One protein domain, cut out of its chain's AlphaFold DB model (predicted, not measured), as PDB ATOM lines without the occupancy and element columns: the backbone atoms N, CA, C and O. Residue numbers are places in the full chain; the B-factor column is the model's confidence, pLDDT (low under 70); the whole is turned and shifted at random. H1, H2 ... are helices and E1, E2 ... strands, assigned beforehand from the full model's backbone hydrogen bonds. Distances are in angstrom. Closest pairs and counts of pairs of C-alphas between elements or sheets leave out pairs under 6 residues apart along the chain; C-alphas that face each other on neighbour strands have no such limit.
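What this domain is: This is residues 24 to 95 and 202 to 235 of the 588 residues of the protein "Rap-GAP domain-containing protein" of Ciona intestinalis (UniProt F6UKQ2). A strongly twisted antiparallel sheet of five strands makes the core, with H3 packed beside E3 and E2, and H1 and H2 grazing the sheet near where E1 begins and E2 ends. Residues 218 to 224, of which 218 to 219 belong to H4, stick out. The 106 printed residues include four named helices and five named strands, in the order H1 H2 E1 E2 E3 E4 H3 H4 E5; the sheet's order is E4 E3 E2 E1 E5. The class is mixed, helices and strands; the whole is only just loose, close to compact, with a radius of gyration of the C-alphas of 15.6 A and spans of 48 by 35 by 24 A.

Where its parts are: E4, residues 83 to 90, is 23.8 A long and E3, residues 73 to 80, 22.7 A. E2 is residues 54 to 59, 16.8 A; E1 46 to 50, 13.3 A; E5 230 to 232, 6.5 A. H3 is residues 202 to 209, 10.7 A; H2 38 to 44, 10.3 A; H1 24 to 30, 9.8 A; H4 215 to 219, 6.7 A. C-alpha 24 is at (18.562, -7.339, -35.981) and C-alpha 232 at (9.867, -12.057, -17.879).

How they stand to each other: E1 E2 E3 E4 form a meander, each strand the antiparallel neighbour of the one before, and each successive pair is a hairpin. Within hydrogen-bond range are N 76 and O 87 of E3 and E4, 2.8 A, N 57 and O 77 of E2 and E3, 2.8 A, N 48 and O 56 of E1 and E2, 2.8 A, and N 49 and O 231 of E1 and E5, 2.8 A. H3 is on the sheet at a height of 5.0 A, only just over none of the strands, with 2 of its C-alphas falling on E3; the closest C-alphas of E3 and H3, Val 74 and Ser 202, are 5.6 A apart. H1 and H2 only just touch, with 3 pairs of C-alphas within 8 A, the closest Arg 24 and Ala 41 at 5.4 A, at a steep tilt of 54 degrees, the same way. Both only graze the sheet. H4 is not on the sheet, and H3 and H4 are apart. Each O i to N i+4 pair is within range in H1, H3 and H4; H2 has 1 of 3, and 3 of 4 O i to N i+3 pairs.

The domain as a whole: The C-alphas farthest apart, Ala 68 and Asp 223, are 48.6 A apart. Residues 96 to 201 are not printed, and C-alphas 95 and 202 are 18.0 A apart across the cut. The link E2 to E3 is long. Mean pLDDT of the printed part is 77.4, with residues 32 to 33, 64 to 70, 93 to 95 and 214 to 229 under 70.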
ATOM      1  N   ARG A  24      18.680  -7.888 -34.625       87.31
ATOM      2  CA  ARG A  24      18.562  -7.339 -35.981       87.31
ATOM      3  C   ARG A  24      19.306  -8.202 -36.994       87.31
ATOM      4  O   ARG A  24      18.691  -8.631 -37.961       87.31
ATOM      5  N   THR A  25      20.584  -8.485 -36.750       83.75
ATOM      6  CA  THR A  25      21.455  -9.277 -37.636       83.75
ATOM      7  C   THR A  25      20.941 -10.706 -37.800       83.75
ATOM      8  O   THR A  25      20.977 -11.269 -38.893       83.75
ATOM      9  N   LEU A  26      20.430 -11.303 -36.717       84.06
ATOM     10  CA  LEU A  26      19.843 -12.644 -36.755       84.06
ATOM     11  C   LEU A  26      18.578 -12.669 -37.624       84.06
ATOM     12  O   LEU A  26      18.450 -13.517 -38.504       84.06
ATOM     13  N   LEU A  27      17.656 -11.721 -37.430       84.75
ATOM     14  CA  LEU A  27      16.403 -11.690 -38.190       84.75
ATOM     15  C   LEU A  27      16.569 -11.206 -39.630       84.75
ATOM     16  O   LEU A  27      15.813 -11.651 -40.495       84.75
ATOM     17  N   SER A  28      17.532 -10.326 -39.908       82.06
ATOM     18  CA  SER A  28      17.843  -9.920 -41.281       82.06
ATOM     19  C   SER A  28      18.341 -11.117 -42.086       82.06
ATOM     20  O   SER A  28      17.939 -11.285 -43.233       82.06
ATOM     21  N   HIS A  29      19.140 -11.998 -41.472       76.12
ATOM     22  CA  HIS A  29      19.575 -13.245 -42.101       76.12
ATOM     23  C   HIS A  29      18.403 -14.211 -42.340       76.12
ATOM     24  O   HIS A  29      18.318 -14.823 -43.400       76.12
ATOM     25  N   ALA A  30      17.463 -14.307 -41.394       74.06
ATOM     26  CA  ALA A  30      16.259 -15.129 -41.544       74.06
ATOM     27  C   ALA A  30      15.305 -14.619 -42.638       74.06
ATOM     28  O   ALA A  30      14.635 -15.404 -43.297       74.06
ATOM     29  N   SER A  31      15.250 -13.301 -42.845       70.31
ATOM     30  CA  SER A  31      14.307 -12.645 -43.764       70.31
ATOM     31  C   SER A  31      14.888 -12.406 -45.164       70.31
ATOM     32  O   SER A  31      14.430 -11.501 -45.863       70.31
ATOM     33  N   GLY A  32      15.932 -13.147 -45.555       65.56
ATOM     34  CA  GLY A  32      16.564 -13.027 -46.874       65.56
ATOM     35  C   GLY A  32      17.303 -11.704 -47.115       65.56
ATOM     36  O   GLY A  32      17.409 -11.267 -48.256       65.56
ATOM     37  N   GLY A  33      17.792 -11.043 -46.061       64.31
ATOM     38  CA  GLY A  33      18.561  -9.795 -46.160       64.31
ATOM     39  C   GLY A  33      17.735  -8.509 -46.074       64.31
ATOM     40  O   GLY A  33      18.289  -7.425 -46.246       64.31
ATOM     41  N   ASN A  34      16.434  -8.596 -45.781       74.31
ATOM     42  CA  ASN A  34      15.617  -7.408 -45.531       74.31
ATOM     43  C   ASN A  34      16.102  -6.656 -44.283       74.31
ATOM     44  O   ASN A  34      16.318  -7.258 -43.227       74.31
ATOM     45  N   ASP A  35      16.240  -5.333 -44.400       74.94
ATOM     46  CA  ASP A  35      16.642  -4.499 -43.272       74.94
ATOM     47  C   ASP A  35      15.487  -4.373 -42.269       74.94
ATOM     48  O   ASP A  35      14.390  -3.914 -42.598       74.94
ATOM     49  N   ILE A  36      15.731  -4.814 -41.039       83.94
ATOM     50  CA  ILE A  36      14.755  -4.815 -39.948       83.94
ATOM     51  C   ILE A  36      15.241  -3.835 -38.890       83.94
ATOM     52  O   ILE A  36      16.402  -3.854 -38.482       83.94
ATOM     53  N   THR A  37      14.348  -2.973 -38.404       86.69
ATOM     54  CA  THR A  37      14.703  -2.056 -37.317       86.69
ATOM     55  C   THR A  37      14.900  -2.826 -36.010       86.69
ATOM     56  O   THR A  37      14.228  -3.826 -35.755       86.69
ATOM     57  N   MET A  38      15.779  -2.340 -35.127       85.88
ATOM     58  CA  MET A  38      15.987  -2.982 -33.821       85.88
ATOM     59  C   MET A  38      14.681  -3.081 -33.014       85.88
ATOM     60  O   MET A  38      14.440  -4.076 -32.336       85.88
ATOM     61  N   SER A  39      13.799  -2.085 -33.124       86.88
ATOM     62  CA  SER A  39      12.499  -2.073 -32.445       86.88
ATOM     63  C   SER A  39      11.558  -3.174 -32.933       86.88
ATOM     64  O   SER A  39      10.801  -3.721 -32.136       86.88
ATOM     65  N   ASP A  40      11.596  -3.517 -34.220       87.12
ATOM     66  CA  ASP A  40      10.786  -4.609 -34.767       87.12
ATOM     67  C   ASP A  40      11.412  -5.970 -34.481       87.12
ATOM     68  O   ASP A  40      10.698  -6.918 -34.151       87.12
ATOM     69  N   ALA A  41      12.746  -6.047 -34.505       87.81
ATOM     70  CA  ALA A  41      13.479  -7.236 -34.099       87.81
ATOM     71  C   ALA A  41      13.160  -7.622 -32.646       87.81
ATOM     72  O   ALA A  41      12.802  -8.762 -32.361       87.81
ATOM     73  N   VAL A  42      13.187  -6.648 -31.732       90.25
ATOM     74  CA  VAL A  42      12.863  -6.840 -30.313       90.25
ATOM     75  C   VAL A  42      11.459  -7.418 -30.102       90.25
ATOM     76  O   VAL A  42      11.274  -8.225 -29.199       90.25
ATOM     77  N   LYS A  43      10.468  -7.087 -30.934       88.25
ATOM     78  CA  LYS A  43       9.102  -7.619 -30.768       88.25
ATOM     79  C   LYS A  43       9.000  -9.122 -31.043       88.25
ATOM     80  O   LYS A  43       8.101  -9.761 -30.509       88.25
ATOM     81  N   ARG A  44       9.901  -9.684 -31.860       87.19
ATOM     82  CA  ARG A  44       9.915 -11.123 -32.190       87.19
ATOM     83  C   ARG A  44      10.635 -11.975 -31.146       87.19
ATOM     84  O   ARG A  44      10.411 -13.179 -31.083       87.19
ATOM     85  N   PHE A  45      11.486 -11.367 -30.324       90.88
ATOM     86  CA  PHE A  45      12.199 -12.064 -29.257       90.88
ATOM     87  C   PHE A  45      11.434 -11.982 -27.934       90.88
ATOM     88  O   PHE A  45      10.868 -10.949 -27.570       90.88
ATOM     89  N   ARG A  46      11.485 -13.067 -27.158       89.94
ATOM     90  CA  ARG A  46      11.045 -13.083 -25.756       89.94
ATOM     91  C   ARG A  46      12.228 -12.821 -24.840       89.94
ATOM     92  O   ARG A  46      13.274 -13.441 -25.011       89.94
ATOM     93  N   TYR A  47      12.053 -11.941 -23.858       92.38
ATOM     94  CA  TYR A  47      13.133 -11.493 -22.982       92.38
ATOM     95  C   TYR A  47      12.909 -11.920 -21.541       92.38
ATOM     96  O   TYR A  47      11.819 -11.764 -20.988       92.38
ATOM     97  N   PHE A  48      13.982 -12.389 -20.918       91.00
ATOM     98  CA  PHE A  48      14.000 -12.793 -19.526       91.00
ATOM     99  C   PHE A  48      15.238 -12.238 -18.826       91.00
ATOM    100  O   PHE A  48      16.323 -12.182 -19.399       91.00
ATOM    101  N   SER A  49      15.085 -11.847 -17.570       90.19
ATOM    102  CA  SER A  49      16.187 -11.538 -16.671       90.19
ATOM    103  C   SER A  49      16.449 -12.724 -15.752       90.19
ATOM    104  O   SER A  49      15.522 -13.354 -15.242       90.19
ATOM    105  N   LEU A  50      17.728 -13.028 -15.555       86.25
ATOM    106  CA  LEU A  50      18.209 -14.019 -14.610       86.25
ATOM    107  C   LEU A  50      18.734 -13.312 -13.357       86.25
ATOM    108  O   LEU A  50      19.492 -12.343 -13.442       86.25
ATOM    109  N   HIS A  51      18.424 -13.859 -12.180       71.94
ATOM    110  CA  HIS A  51      18.860 -13.313 -10.885       71.94
ATOM    111  C   HIS A  51      20.393 -13.136 -10.752       71.94
ATOM    112  O   HIS A  51      20.877 -12.327  -9.963       71.94
ATOM    113  N   ASN A  52      21.193 -13.870 -11.531       72.19
ATOM    114  CA  ASN A  52      22.656 -13.751 -11.540       72.19
ATOM    115  C   ASN A  52      23.189 -12.523 -12.315       72.19
ATOM    116  O   ASN A  52      24.407 -12.339 -12.386       72.19
ATOM    117  N   GLY A  53      22.314 -11.663 -12.847       81.38
ATOM    118  CA  GLY A  53      22.697 -10.453 -13.579       81.38
ATOM    119  C   GLY A  53      23.002 -10.723 -15.051       81.38
ATOM    120  O   GLY A  53      23.963 -10.173 -15.593       81.38
ATOM    121  N   ALA A  54      22.205 -11.585 -15.683       90.31
ATOM    122  CA  ALA A  54      22.237 -11.843 -17.118       90.31
ATOM    123  C   ALA A  54      20.846 -11.646 -17.736       90.31
ATOM    124  O   ALA A  54      19.831 -11.885 -17.086       90.31
ATOM    125  N   LEU A  55      20.807 -11.222 -18.997       93.31
ATOM    126  CA  LEU A  55      19.588 -11.148 -19.799       93.31
ATOM    127  C   LEU A  55      19.599 -12.247 -20.853       93.31
ATOM    128  O   LEU A  55      20.634 -12.538 -21.456       93.31
ATOM    129  N   LEU A  56      18.430 -12.817 -21.085       92.50
ATOM    130  CA  LEU A  56      18.178 -13.877 -22.038       92.50
ATOM    131  C   LEU A  56      17.162 -13.390 -23.066       92.50
ATOM    132  O   LEU A  56      16.059 -13.009 -22.682       92.50
ATOM    133  N   SER A  57      17.501 -13.438 -24.347       93.00
ATOM    134  CA  SER A  57      16.543 -13.285 -25.444       93.00
ATOM    135  C   SER A  57      16.352 -14.638 -26.121       93.00
ATOM    136  O   SER A  57      17.341 -15.307 -26.408       93.00
ATOM    137  N   LEU A  58      15.113 -15.041 -26.396       91.06
ATOM    138  CA  LEU A  58      14.773 -16.306 -27.051       91.06
ATOM    139  C   LEU A  58      13.943 -16.055 -28.311       91.06
ATOM    140  O   LEU A  58      12.977 -15.294 -28.271       91.06
ATOM    141  N   LEU A  59      14.304 -16.745 -29.388       89.00
ATOM    142  CA  LEU A  59      13.605 -16.785 -30.669       89.00
ATOM    143  C   LEU A  59      13.388 -18.252 -31.063       89.00
ATOM    144  O   LEU A  59      14.347 -19.017 -31.143       89.00
ATOM    145  N   GLU A  60      12.136 -18.635 -31.294       84.25
ATOM    146  CA  GLU A  60      11.732 -19.959 -31.798       84.25
ATOM    147  C   GLU A  60      11.348 -19.837 -33.277       84.25
ATOM    148  O   GLU A  60      10.217 -20.099 -33.660       84.25
ATOM    149  N   ASP A  61      12.278 -19.341 -34.090       77.94
ATOM    150  CA  ASP A  61      12.082 -19.167 -35.528       77.94
ATOM    151  C   ASP A  61      13.256 -19.800 -36.280       77.94
ATOM    152  O   ASP A  61      14.398 -19.812 -35.799       77.94
ATOM    153  N   ASN A  62      12.970 -20.342 -37.459       71.44
ATOM    154  CA  ASN A  62      13.972 -20.931 -38.328       71.44
ATOM    155  C   ASN A  62      14.681 -19.792 -39.067       71.44
ATOM    156  O   ASN A  62      14.087 -19.114 -39.896       71.44
ATOM    157  N   LEU A  63      15.970 -19.576 -38.782       70.31
ATOM    158  CA  LEU A  63      16.778 -18.490 -39.361       70.31
ATOM    159  C   LEU A  63      17.140 -18.710 -40.852       70.31
ATOM    160  O   LEU A  63      18.304 -18.581 -41.231       70.31
ATOM    161  N   GLY A  64      16.171 -19.073 -41.697       60.50
ATOM    162  CA  GLY A  64      16.364 -19.332 -43.131       60.50
ATOM    163  C   GLY A  64      16.841 -20.750 -43.478       60.50
ATOM    164  O   GLY A  64      17.221 -21.006 -44.616       60.50
ATOM    165  N   ASN A  65      16.815 -21.692 -42.527       59.12
ATOM    166  CA  ASN A  65      17.031 -23.114 -42.815       59.12
ATOM    167  C   ASN A  65      15.747 -23.721 -43.400       59.12
ATOM    168  O   ASN A  65      15.043 -24.457 -42.710       59.12
ATOM    169  N   GLU A  66      15.429 -23.385 -44.651       55.75
ATOM    170  CA  GLU A  66      14.332 -23.995 -45.415       55.75
ATOM    171  C   GLU A  66      14.701 -25.441 -45.783       55.75
ATOM    172  O   GLU A  66      15.118 -25.755 -46.895       55.75
ATOM    173  N   GLN A  67      14.635 -26.340 -44.804       59.12
ATOM    174  CA  GLN A  67      14.669 -27.779 -45.047       59.12
ATOM    175  C   GLN A  67      13.251 -28.261 -45.369       59.12
ATOM    176  O   GLN A  67      12.272 -27.664 -44.927       59.12
ATOM    177  N   ALA A  68      13.147 -29.351 -46.134       56.00
ATOM    178  CA  ALA A  68      11.861 -29.943 -46.511       56.00
ATOM    179  C   ALA A  68      11.012 -30.367 -45.293       56.00
ATOM    180  O   ALA A  68       9.790 -30.434 -45.401       56.00
ATOM    181  N   GLU A  69      11.649 -30.604 -44.138       62.44
ATOM    182  CA  GLU A  69      10.987 -30.907 -42.869       62.44
ATOM    183  C   GLU A  69      11.215 -29.799 -41.822       62.44
ATOM    184  O   GLU A  69      12.348 -29.331 -41.647       62.44
ATOM    185  N   PRO A  70      10.168 -29.392 -41.079       65.06
ATOM    186  CA  PRO A  70      10.281 -28.410 -40.010       65.06
ATOM    187  C   PRO A  70      11.029 -29.010 -38.811       65.06
ATOM    188  O   PRO A  70      10.526 -29.884 -38.108       65.06
ATOM    189  N   VAL A  71      12.244 -28.521 -38.554       74.12
ATOM    190  CA  VAL A  71      13.050 -28.931 -37.395       74.12
ATOM    191  C   VAL A  71      12.838 -27.939 -36.248       74.12
ATOM    192  O   VAL A  71      12.997 -26.734 -36.466       74.12
ATOM    193  N   PRO A  72      12.543 -28.396 -35.015       80.25
ATOM    194  CA  PRO A  72      12.428 -27.500 -33.876       80.25
ATOM    195  C   PRO A  72      13.749 -26.774 -33.595       80.25
ATOM    196  O   PRO A  72      14.768 -27.394 -33.269       80.25
ATOM    197  N   THR A  73      13.723 -25.447 -33.725       83.31
ATOM    198  CA  THR A  73      14.899 -24.581 -33.598       83.31
ATOM    199  C   THR A  73      14.683 -23.552 -32.494       83.31
ATOM    200  O   THR A  73      13.596 -23.005 -32.320       83.31
ATOM    201  N   VAL A  74      15.743 -23.265 -31.740       87.56
ATOM    202  CA  VAL A  74      15.775 -22.162 -30.778       87.56
ATOM    203  C   VAL A  74      17.079 -21.391 -30.915       87.56
ATOM    204  O   VAL A  74      18.169 -21.962 -30.888       87.56
ATOM    205  N   THR A  75      16.962 -20.072 -31.025       89.06
ATOM    206  CA  THR A  75      18.088 -19.144 -30.970       89.06
ATOM    207  C   THR A  75      18.004 -18.326 -29.693       89.06
ATOM    208  O   THR A  75      16.964 -17.764 -29.354       89.06
ATOM    209  N   MET A  76      19.114 -18.264 -28.970       90.44
ATOM    210  CA  MET A  76      19.221 -17.639 -27.665       90.44
ATOM    211  C   MET A  76      20.350 -16.615 -27.655       90.44
ATOM    212  O   MET A  76      21.501 -16.947 -27.934       90.44
ATOM    213  N   VAL A  77      20.033 -15.374 -27.288       92.00
ATOM    214  CA  VAL A  77      21.009 -14.301 -27.078       92.00
ATOM    215  C   VAL A  77      21.189 -14.103 -25.578       92.00
ATOM    216  O   VAL A  77      20.270 -13.706 -24.870       92.00
ATOM    217  N   ILE A  78      22.388 -14.383 -25.080       92.06
ATOM    218  CA  ILE A  78      22.753 -14.255 -23.671       92.06
ATOM    219  C   ILE A  78      23.587 -12.987 -23.513       92.06
ATOM    220  O   ILE A  78      24.696 -12.889 -24.045       92.06
ATOM    221  N   ARG A  79      23.093 -12.018 -22.743       92.75
ATOM    222  CA  ARG A  79      23.848 -10.819 -22.365       92.75
ATOM    223  C   ARG A  79      24.278 -10.932 -20.916       92.75
ATOM    224  O   ARG A  79      23.447 -10.992 -20.018       92.75
ATOM    225  N   GLY A  80      25.583 -10.930 -20.689       91.25
ATOM    226  CA  GLY A  80      26.162 -10.929 -19.351       91.25
ATOM    227  C   GLY A  80      27.241  -9.868 -19.207       91.25
ATOM    228  O   GLY A  80      27.450  -9.029 -20.085       91.25
ATOM    229  N   VAL A  81      27.973  -9.939 -18.099       89.38
ATOM    230  CA  VAL A  81      29.087  -9.024 -17.802       89.38
ATOM    231  C   VAL A  81      30.255  -9.142 -18.786       89.38
ATOM    232  O   VAL A  81      30.970  -8.172 -18.997       89.38
ATOM    233  N   SER A  82      30.420 -10.304 -19.426       83.44
ATOM    234  CA  SER A  82      31.478 -10.575 -20.410       83.44
ATOM    235  C   SER A  82      31.072 -10.231 -21.850       83.44
ATOM    236  O   SER A  82      31.677 -10.735 -22.794       83.44
ATOM    237  N   GLY A  83      29.999  -9.460 -22.038       86.00
ATOM    238  CA  GLY A  83      29.435  -9.177 -23.357       86.00
ATOM    239  C   GLY A  83      28.272 -10.096 -23.727       86.00
ATOM    240  O   GLY A  83      27.552 -10.613 -22.868       86.00
ATOM    241  N   ARG A  84      28.075 -10.258 -25.034       86.94
ATOM    242  CA  ARG A  84      26.970 -11.000 -25.642       86.94
ATOM    243  C   ARG A  84      27.444 -12.361 -26.142       86.94
ATOM    244  O   ARG A  84      28.565 -12.479 -26.628       86.94
ATOM    245  N   LYS A  85      26.602 -13.383 -26.055       87.50
ATOM    246  CA  LYS A  85      26.832 -14.719 -26.620       87.50
ATOM    247  C   LYS A  85      25.559 -15.157 -27.325       87.50
ATOM    248  O   LYS A  85      24.476 -14.880 -26.822       87.50
ATOM    249  N   VAL A  86      25.685 -15.819 -28.466       87.69
ATOM    250  CA  VAL A  86      24.533 -16.318 -29.224       87.69
ATOM    251  C   VAL A  86      24.665 -17.821 -29.366       87.69
ATOM    252  O   VAL A  86      25.705 -18.303 -29.808       87.69
ATOM    253  N   TRP A  87      23.632 -18.546 -28.952       87.31
ATOM    254  CA  TRP A  87      23.519 -19.992 -29.100       87.31
ATOM    255  C   TRP A  87      22.352 -20.290 -30.029       87.31
ATOM    256  O   TRP A  87      21.247 -19.817 -29.793       87.31
ATOM    257  N   ALA A  88      22.592 -21.087 -31.062       85.31
ATOM    258  CA  ALA A  88      21.544 -21.637 -31.908       85.31
ATOM    259  C   ALA A  88      21.539 -23.155 -31.726       85.31
ATOM    260  O   ALA A  88      22.583 -23.801 -31.818       85.31
ATOM    261  N   GLY A  89      20.373 -23.710 -31.419       82.56
ATOM    262  CA  GLY A  89      20.169 -25.137 -31.220       82.56
ATOM    263  C   GLY A  89      19.053 -25.642 -32.118       82.56
ATOM    264  O   GLY A  89      18.037 -24.975 -32.285       82.56
ATOM    265  N   GLN A  90      19.250 -26.832 -32.673       80.56
ATOM    266  CA  GLN A  90      18.232 -27.567 -33.416       80.56
ATOM    267  C   GLN A  90      18.044 -28.918 -32.748       80.56
ATOM    268  O   GLN A  90      19.027 -29.601 -32.453       80.56
ATOM    269  N   LEU A  91      16.795 -29.297 -32.502       78.94
ATOM    270  CA  LEU A  91      16.473 -30.613 -31.981       78.94
ATOM    271  C   LEU A  91      16.261 -31.569 -33.152       78.94
ATOM    272  O   LEU A  91      15.327 -31.402 -33.927       78.94
ATOM    273  N   ARG A  92      17.111 -32.587 -33.258       73.19
ATOM    274  CA  ARG A  92      16.982 -33.657 -34.250       73.19
ATOM    275  C   ARG A  92      16.959 -35.009 -33.556       73.19
ATOM    276  O   ARG A  92      17.620 -35.189 -32.535       73.19
ATOM    277  N   GLN A  93      16.201 -35.940 -34.125       69.38
ATOM    278  CA  GLN A  93      16.209 -37.346 -33.712       69.38
ATOM    279  C   GLN A  93      17.344 -38.132 -34.390       69.38
ATOM    280  O   GLN A  93      17.714 -39.199 -33.912       69.38
ATOM    281  N   THR A  94      17.914 -37.592 -35.473       65.25
ATOM    282  CA  THR A  94      18.964 -38.220 -36.284       65.25
ATOM    283  C   THR A  94      20.174 -37.292 -36.485       65.25
ATOM    284  O   THR A  94      20.017 -36.061 -36.475       65.25
ATOM    285  N   PRO A  95      21.388 -37.851 -36.665       65.81
ATOM    286  CA  PRO A  95      22.584 -37.090 -37.035       65.81
ATOM    287  C   PRO A  95      22.430 -36.334 -38.366       65.81
ATOM    288  O   PRO A  95      21.553 -36.626 -39.173       65.81
ATOM    289  N   SER A 202      10.486 -25.284 -28.446       83.25
ATOM    290  CA  SER A 202      11.937 -25.496 -28.334       83.25
ATOM    291  C   SER A 202      12.577 -24.723 -27.170       83.25
ATOM    292  O   SER A 202      13.417 -25.256 -26.443       83.25
ATOM    293  N   ALA A 203      12.154 -23.482 -26.936       84.81
ATOM    294  CA  ALA A 203      12.614 -22.633 -25.843       84.81
ATOM    295  C   ALA A 203      12.197 -23.183 -24.480       84.81
ATOM    296  O   ALA A 203      12.998 -23.158 -23.546       84.81
ATOM    297  N   ARG A 204      10.980 -23.728 -24.354       84.38
ATOM    298  CA  ARG A 204      10.535 -24.386 -23.115       84.38
ATOM    299  C   ARG A 204      11.420 -25.581 -22.792       84.38
ATOM    300  O   ARG A 204      11.857 -25.720 -21.649       84.38
ATOM    301  N   LEU A 205      11.669 -26.437 -23.783       84.50
ATOM    302  CA  LEU A 205      12.526 -27.604 -23.611       84.50
ATOM    303  C   LEU A 205      13.927 -27.169 -23.157       84.50
ATOM    304  O   LEU A 205      14.426 -27.657 -22.143       84.50
ATOM    305  N   LEU A 206      14.519 -26.191 -23.847       85.44
ATOM    306  CA  LEU A 206      15.835 -25.652 -23.511       85.44
ATOM    307  C   LEU A 206      15.881 -25.079 -22.086       85.44
ATOM    308  O   LEU A 206      16.766 -25.428 -21.307       85.44
ATOM    309  N   LEU A 207      14.918 -24.232 -21.713       84.88
ATOM    310  CA  LEU A 207      14.837 -23.634 -20.378       84.88
ATOM    311  C   LEU A 207      14.630 -24.684 -19.275       84.88
ATOM    312  O   LEU A 207      15.169 -24.528 -18.178       84.88
ATOM    313  N   SER A 208      13.888 -25.758 -19.558       83.06
ATOM    314  CA  SER A 208      13.740 -26.910 -18.658       83.06
ATOM    315  C   SER A 208      15.078 -27.630 -18.451       83.06
ATOM    316  O   SER A 208      15.493 -27.835 -17.312       83.06
ATOM    317  N   HIS A 209      15.818 -27.917 -19.528       83.12
ATOM    318  CA  HIS A 209      17.151 -28.531 -19.441       83.12
ATOM    319  C   HIS A 209      18.182 -27.649 -18.729       83.12
ATOM    320  O   HIS A 209      19.043 -28.166 -18.020       83.12
ATOM    321  N   MET A 210      18.082 -26.325 -18.872       80.50
ATOM    322  CA  MET A 210      18.899 -25.367 -18.119       80.50
ATOM    323  C   MET A 210      18.437 -25.191 -16.661       80.50
ATOM    324  O   MET A 210      19.009 -24.384 -15.931       80.50
ATOM    325  N   ASN A 211      17.418 -25.938 -16.222       78.12
ATOM    326  CA  ASN A 211      16.857 -25.890 -14.875       78.12
ATOM    327  C   ASN A 211      16.243 -24.519 -14.505       78.12
ATOM    328  O   ASN A 211      16.108 -24.190 -13.327       78.12
ATOM    329  N   HIS A 212      15.860 -23.717 -15.507       77.50
ATOM    330  CA  HIS A 212      15.152 -22.440 -15.336       77.50
ATOM    331  C   HIS A 212      13.629 -22.620 -15.248       77.50
ATOM    332  O   HIS A 212      12.937 -21.765 -14.703       77.50
ATOM    333  N   LEU A 213      13.100 -23.747 -15.740       75.44
ATOM    334  CA  LEU A 213      11.693 -24.135 -15.614       75.44
ATOM    335  C   LEU A 213      11.580 -25.441 -14.820       75.44
ATOM    336  O   LEU A 213      11.509 -26.517 -15.402       75.44
ATOM    337  N   THR A 214      11.548 -25.361 -13.487       66.75
ATOM    338  CA  THR A 214      11.285 -26.540 -12.641       66.75
ATOM    339  C   THR A 214       9.898 -26.485 -12.013       66.75
ATOM    340  O   THR A 214       9.438 -25.429 -11.583       66.75
ATOM    341  N   LEU A 215       9.245 -27.648 -11.882       61.72
ATOM    342  CA  LEU A 215       8.019 -27.784 -11.083       61.72
ATOM    343  C   LEU A 215       8.251 -27.472  -9.591       61.72
ATOM    344  O   LEU A 215       7.301 -27.152  -8.880       61.72
ATOM    345  N   GLY A 216       9.498 -27.534  -9.112       57.56
ATOM    346  CA  GLY A 216       9.875 -27.106  -7.763       57.56
ATOM    347  C   GLY A 216       9.695 -25.599  -7.562       57.56
ATOM    348  O   GLY A 216       9.124 -25.188  -6.554       57.56
ATOM    349  N   SER A 217      10.062 -24.785  -8.561       55.72
ATOM    350  CA  SER A 217       9.802 -23.337  -8.570       55.72
ATOM    351  C   SER A 217       8.307 -23.001  -8.532       55.72
ATOM    352  O   SER A 217       7.932 -21.946  -8.029       55.72
ATOM    353  N   VAL A 218       7.451 -23.908  -9.028       52.91
ATOM    354  CA  VAL A 218       5.990 -23.743  -9.026       52.91
ATOM    355  C   VAL A 218       5.397 -23.913  -7.619       52.91
ATOM    356  O   VAL A 218       4.377 -23.309  -7.296       52.91
ATOM    357  N   LYS A 219       6.008 -24.760  -6.783       51.31
ATOM    358  CA  LYS A 219       5.475 -25.146  -5.464       51.31
ATOM    359  C   LYS A 219       6.163 -24.449  -4.288       51.31
ATOM    360  O   LYS A 219       5.641 -24.504  -3.181       51.31
ATOM    361  N   ALA A 220       7.319 -23.825  -4.508       52.22
ATOM    362  CA  ALA A 220       8.076 -23.147  -3.462       52.22
ATOM    363  C   ALA A 220       7.476 -21.771  -3.126       52.22
ATOM    364  O   ALA A 220       7.228 -20.952  -4.017       52.22
ATOM    365  N   ASN A 221       7.312 -21.494  -1.827       53.59
ATOM    366  CA  ASN A 221       7.055 -20.144  -1.326       53.59
ATOM    367  C   ASN A 221       8.143 -19.186  -1.845       53.59
ATOM    368  O   ASN A 221       9.298 -19.591  -1.979       53.59
ATOM    369  N   MET A 222       7.792 -17.923  -2.126       53.53
ATOM    370  CA  MET A 222       8.727 -16.904  -2.645       53.53
ATOM    371  C   MET A 222      10.044 -16.832  -1.845       53.53
ATOM    372  O   MET A 222      11.102 -16.652  -2.442       53.53
ATOM    373  N   ASP A 223       9.988 -17.067  -0.529       52.66
ATOM    374  CA  ASP A 223      11.138 -17.029   0.386       52.66
ATOM    375  C   ASP A 223      12.014 -18.306   0.374       52.66
ATOM    376  O   ASP A 223      13.153 -18.282   0.841       52.66
ATOM    377  N   GLU A 224      11.531 -19.426  -0.180       49.94
ATOM    378  CA  GLU A 224      12.253 -20.713  -0.251       49.94
ATOM    379  C   GLU A 224      12.894 -20.982  -1.627       49.94
ATOM    380  O   GLU A 224      13.554 -22.007  -1.834       49.94
ATOM    381  N   ARG A 225      12.738 -20.058  -2.583       53.59
ATOM    382  CA  ARG A 225      13.278 -20.174  -3.946       53.59
ATOM    383  C   ARG A 225      14.809 -20.084  -3.939       53.59
ATOM    384  O   ARG A 225      15.390 -19.006  -3.956       53.59
ATOM    385  N   ARG A 226      15.487 -21.238  -3.955       45.56
ATOM    386  CA  ARG A 226      16.960 -21.352  -4.060       45.56
ATOM    387  C   ARG A 226      17.475 -21.591  -5.493       45.56
ATOM    388  O   ARG A 226      18.580 -22.100  -5.664       45.56
ATOM    389  N   GLY A 227      16.691 -21.247  -6.519       46.09
ATOM    390  CA  GLY A 227      17.058 -21.358  -7.941       46.09
ATOM    391  C   GLY A 227      16.986 -20.008  -8.671       46.09
ATOM    392  O   GLY A 227      16.382 -19.076  -8.141       46.09
ATOM    393  N   PRO A 228      17.602 -19.860  -9.861       51.31
ATOM    394  CA  PRO A 228      17.541 -18.617 -10.627       51.31
ATOM    395  C   PRO A 228      16.103 -18.363 -11.092       51.31
ATOM    396  O   PRO A 228      15.626 -19.031 -12.007       51.31
ATOM    397  N   ASP A 229      15.420 -17.411 -10.451       68.00
ATOM    398  CA  ASP A 229      14.082 -16.986 -10.862       68.00
ATOM    399  C   ASP A 229      14.184 -16.342 -12.251       68.00
ATOM    400  O   ASP A 229      14.980 -15.419 -12.466       68.00
ATOM    401  N   LEU A 230      13.450 -16.899 -13.213       81.19
ATOM    402  CA  LEU A 230      13.400 -16.405 -14.582       81.19
ATOM    403  C   LEU A 230      12.332 -15.314 -14.620       81.19
ATOM    404  O   LEU A 230      11.142 -15.594 -14.528       81.19
ATOM    405  N   VAL A 231      12.747 -14.059 -14.746       84.62
ATOM    406  CA  VAL A 231      11.828 -12.918 -14.707       84.62
ATOM    407  C   VAL A 231      11.528 -12.461 -16.125       84.62
ATOM    408  O   VAL A 231      12.424 -12.003 -16.825       84.62
ATOM    409  N   MET A 232      10.272 -12.546 -16.558       87.62
ATOM    410  CA  MET A 232       9.867 -12.057 -17.879       87.62
ATOM    411  C   MET A 232       9.971 -10.524 -17.960       87.62
ATOM    412  O   MET A 232       9.561  -9.813 -17.038       87.62
ATOM    413  N   LEU A 233      10.480 -10.018 -19.085       90.62
ATOM    414  CA  LEU A 233      10.596  -8.587 -19.365       90.62
ATOM    415  C   LEU A 233       9.564  -8.128 -20.407       90.62
ATOM    416  O   LEU A 233       9.210  -8.867 -21.324       90.62
ATOM    417  N   ALA A 234       9.083  -6.896 -20.261       88.44
ATOM    418  CA  ALA A 234       8.172  -6.240 -21.190       88.44
ATOM    419  C   ALA A 234       8.956  -5.587 -22.344       88.44
ATOM    420  O   ALA A 234       9.461  -4.473 -22.218       88.44
ATOM    421  N   SER A 235       9.074  -6.295 -23.471       86.94
ATOM    422  CA  SER A 235       9.807  -5.840 -24.666       86.94
ATOM    423  C   SER A 235       9.010  -4.906 -25.586       86.94
ATOM    424  O   SER A 235       9.555  -4.375 -26.550       86.94
TER     425      SER A 235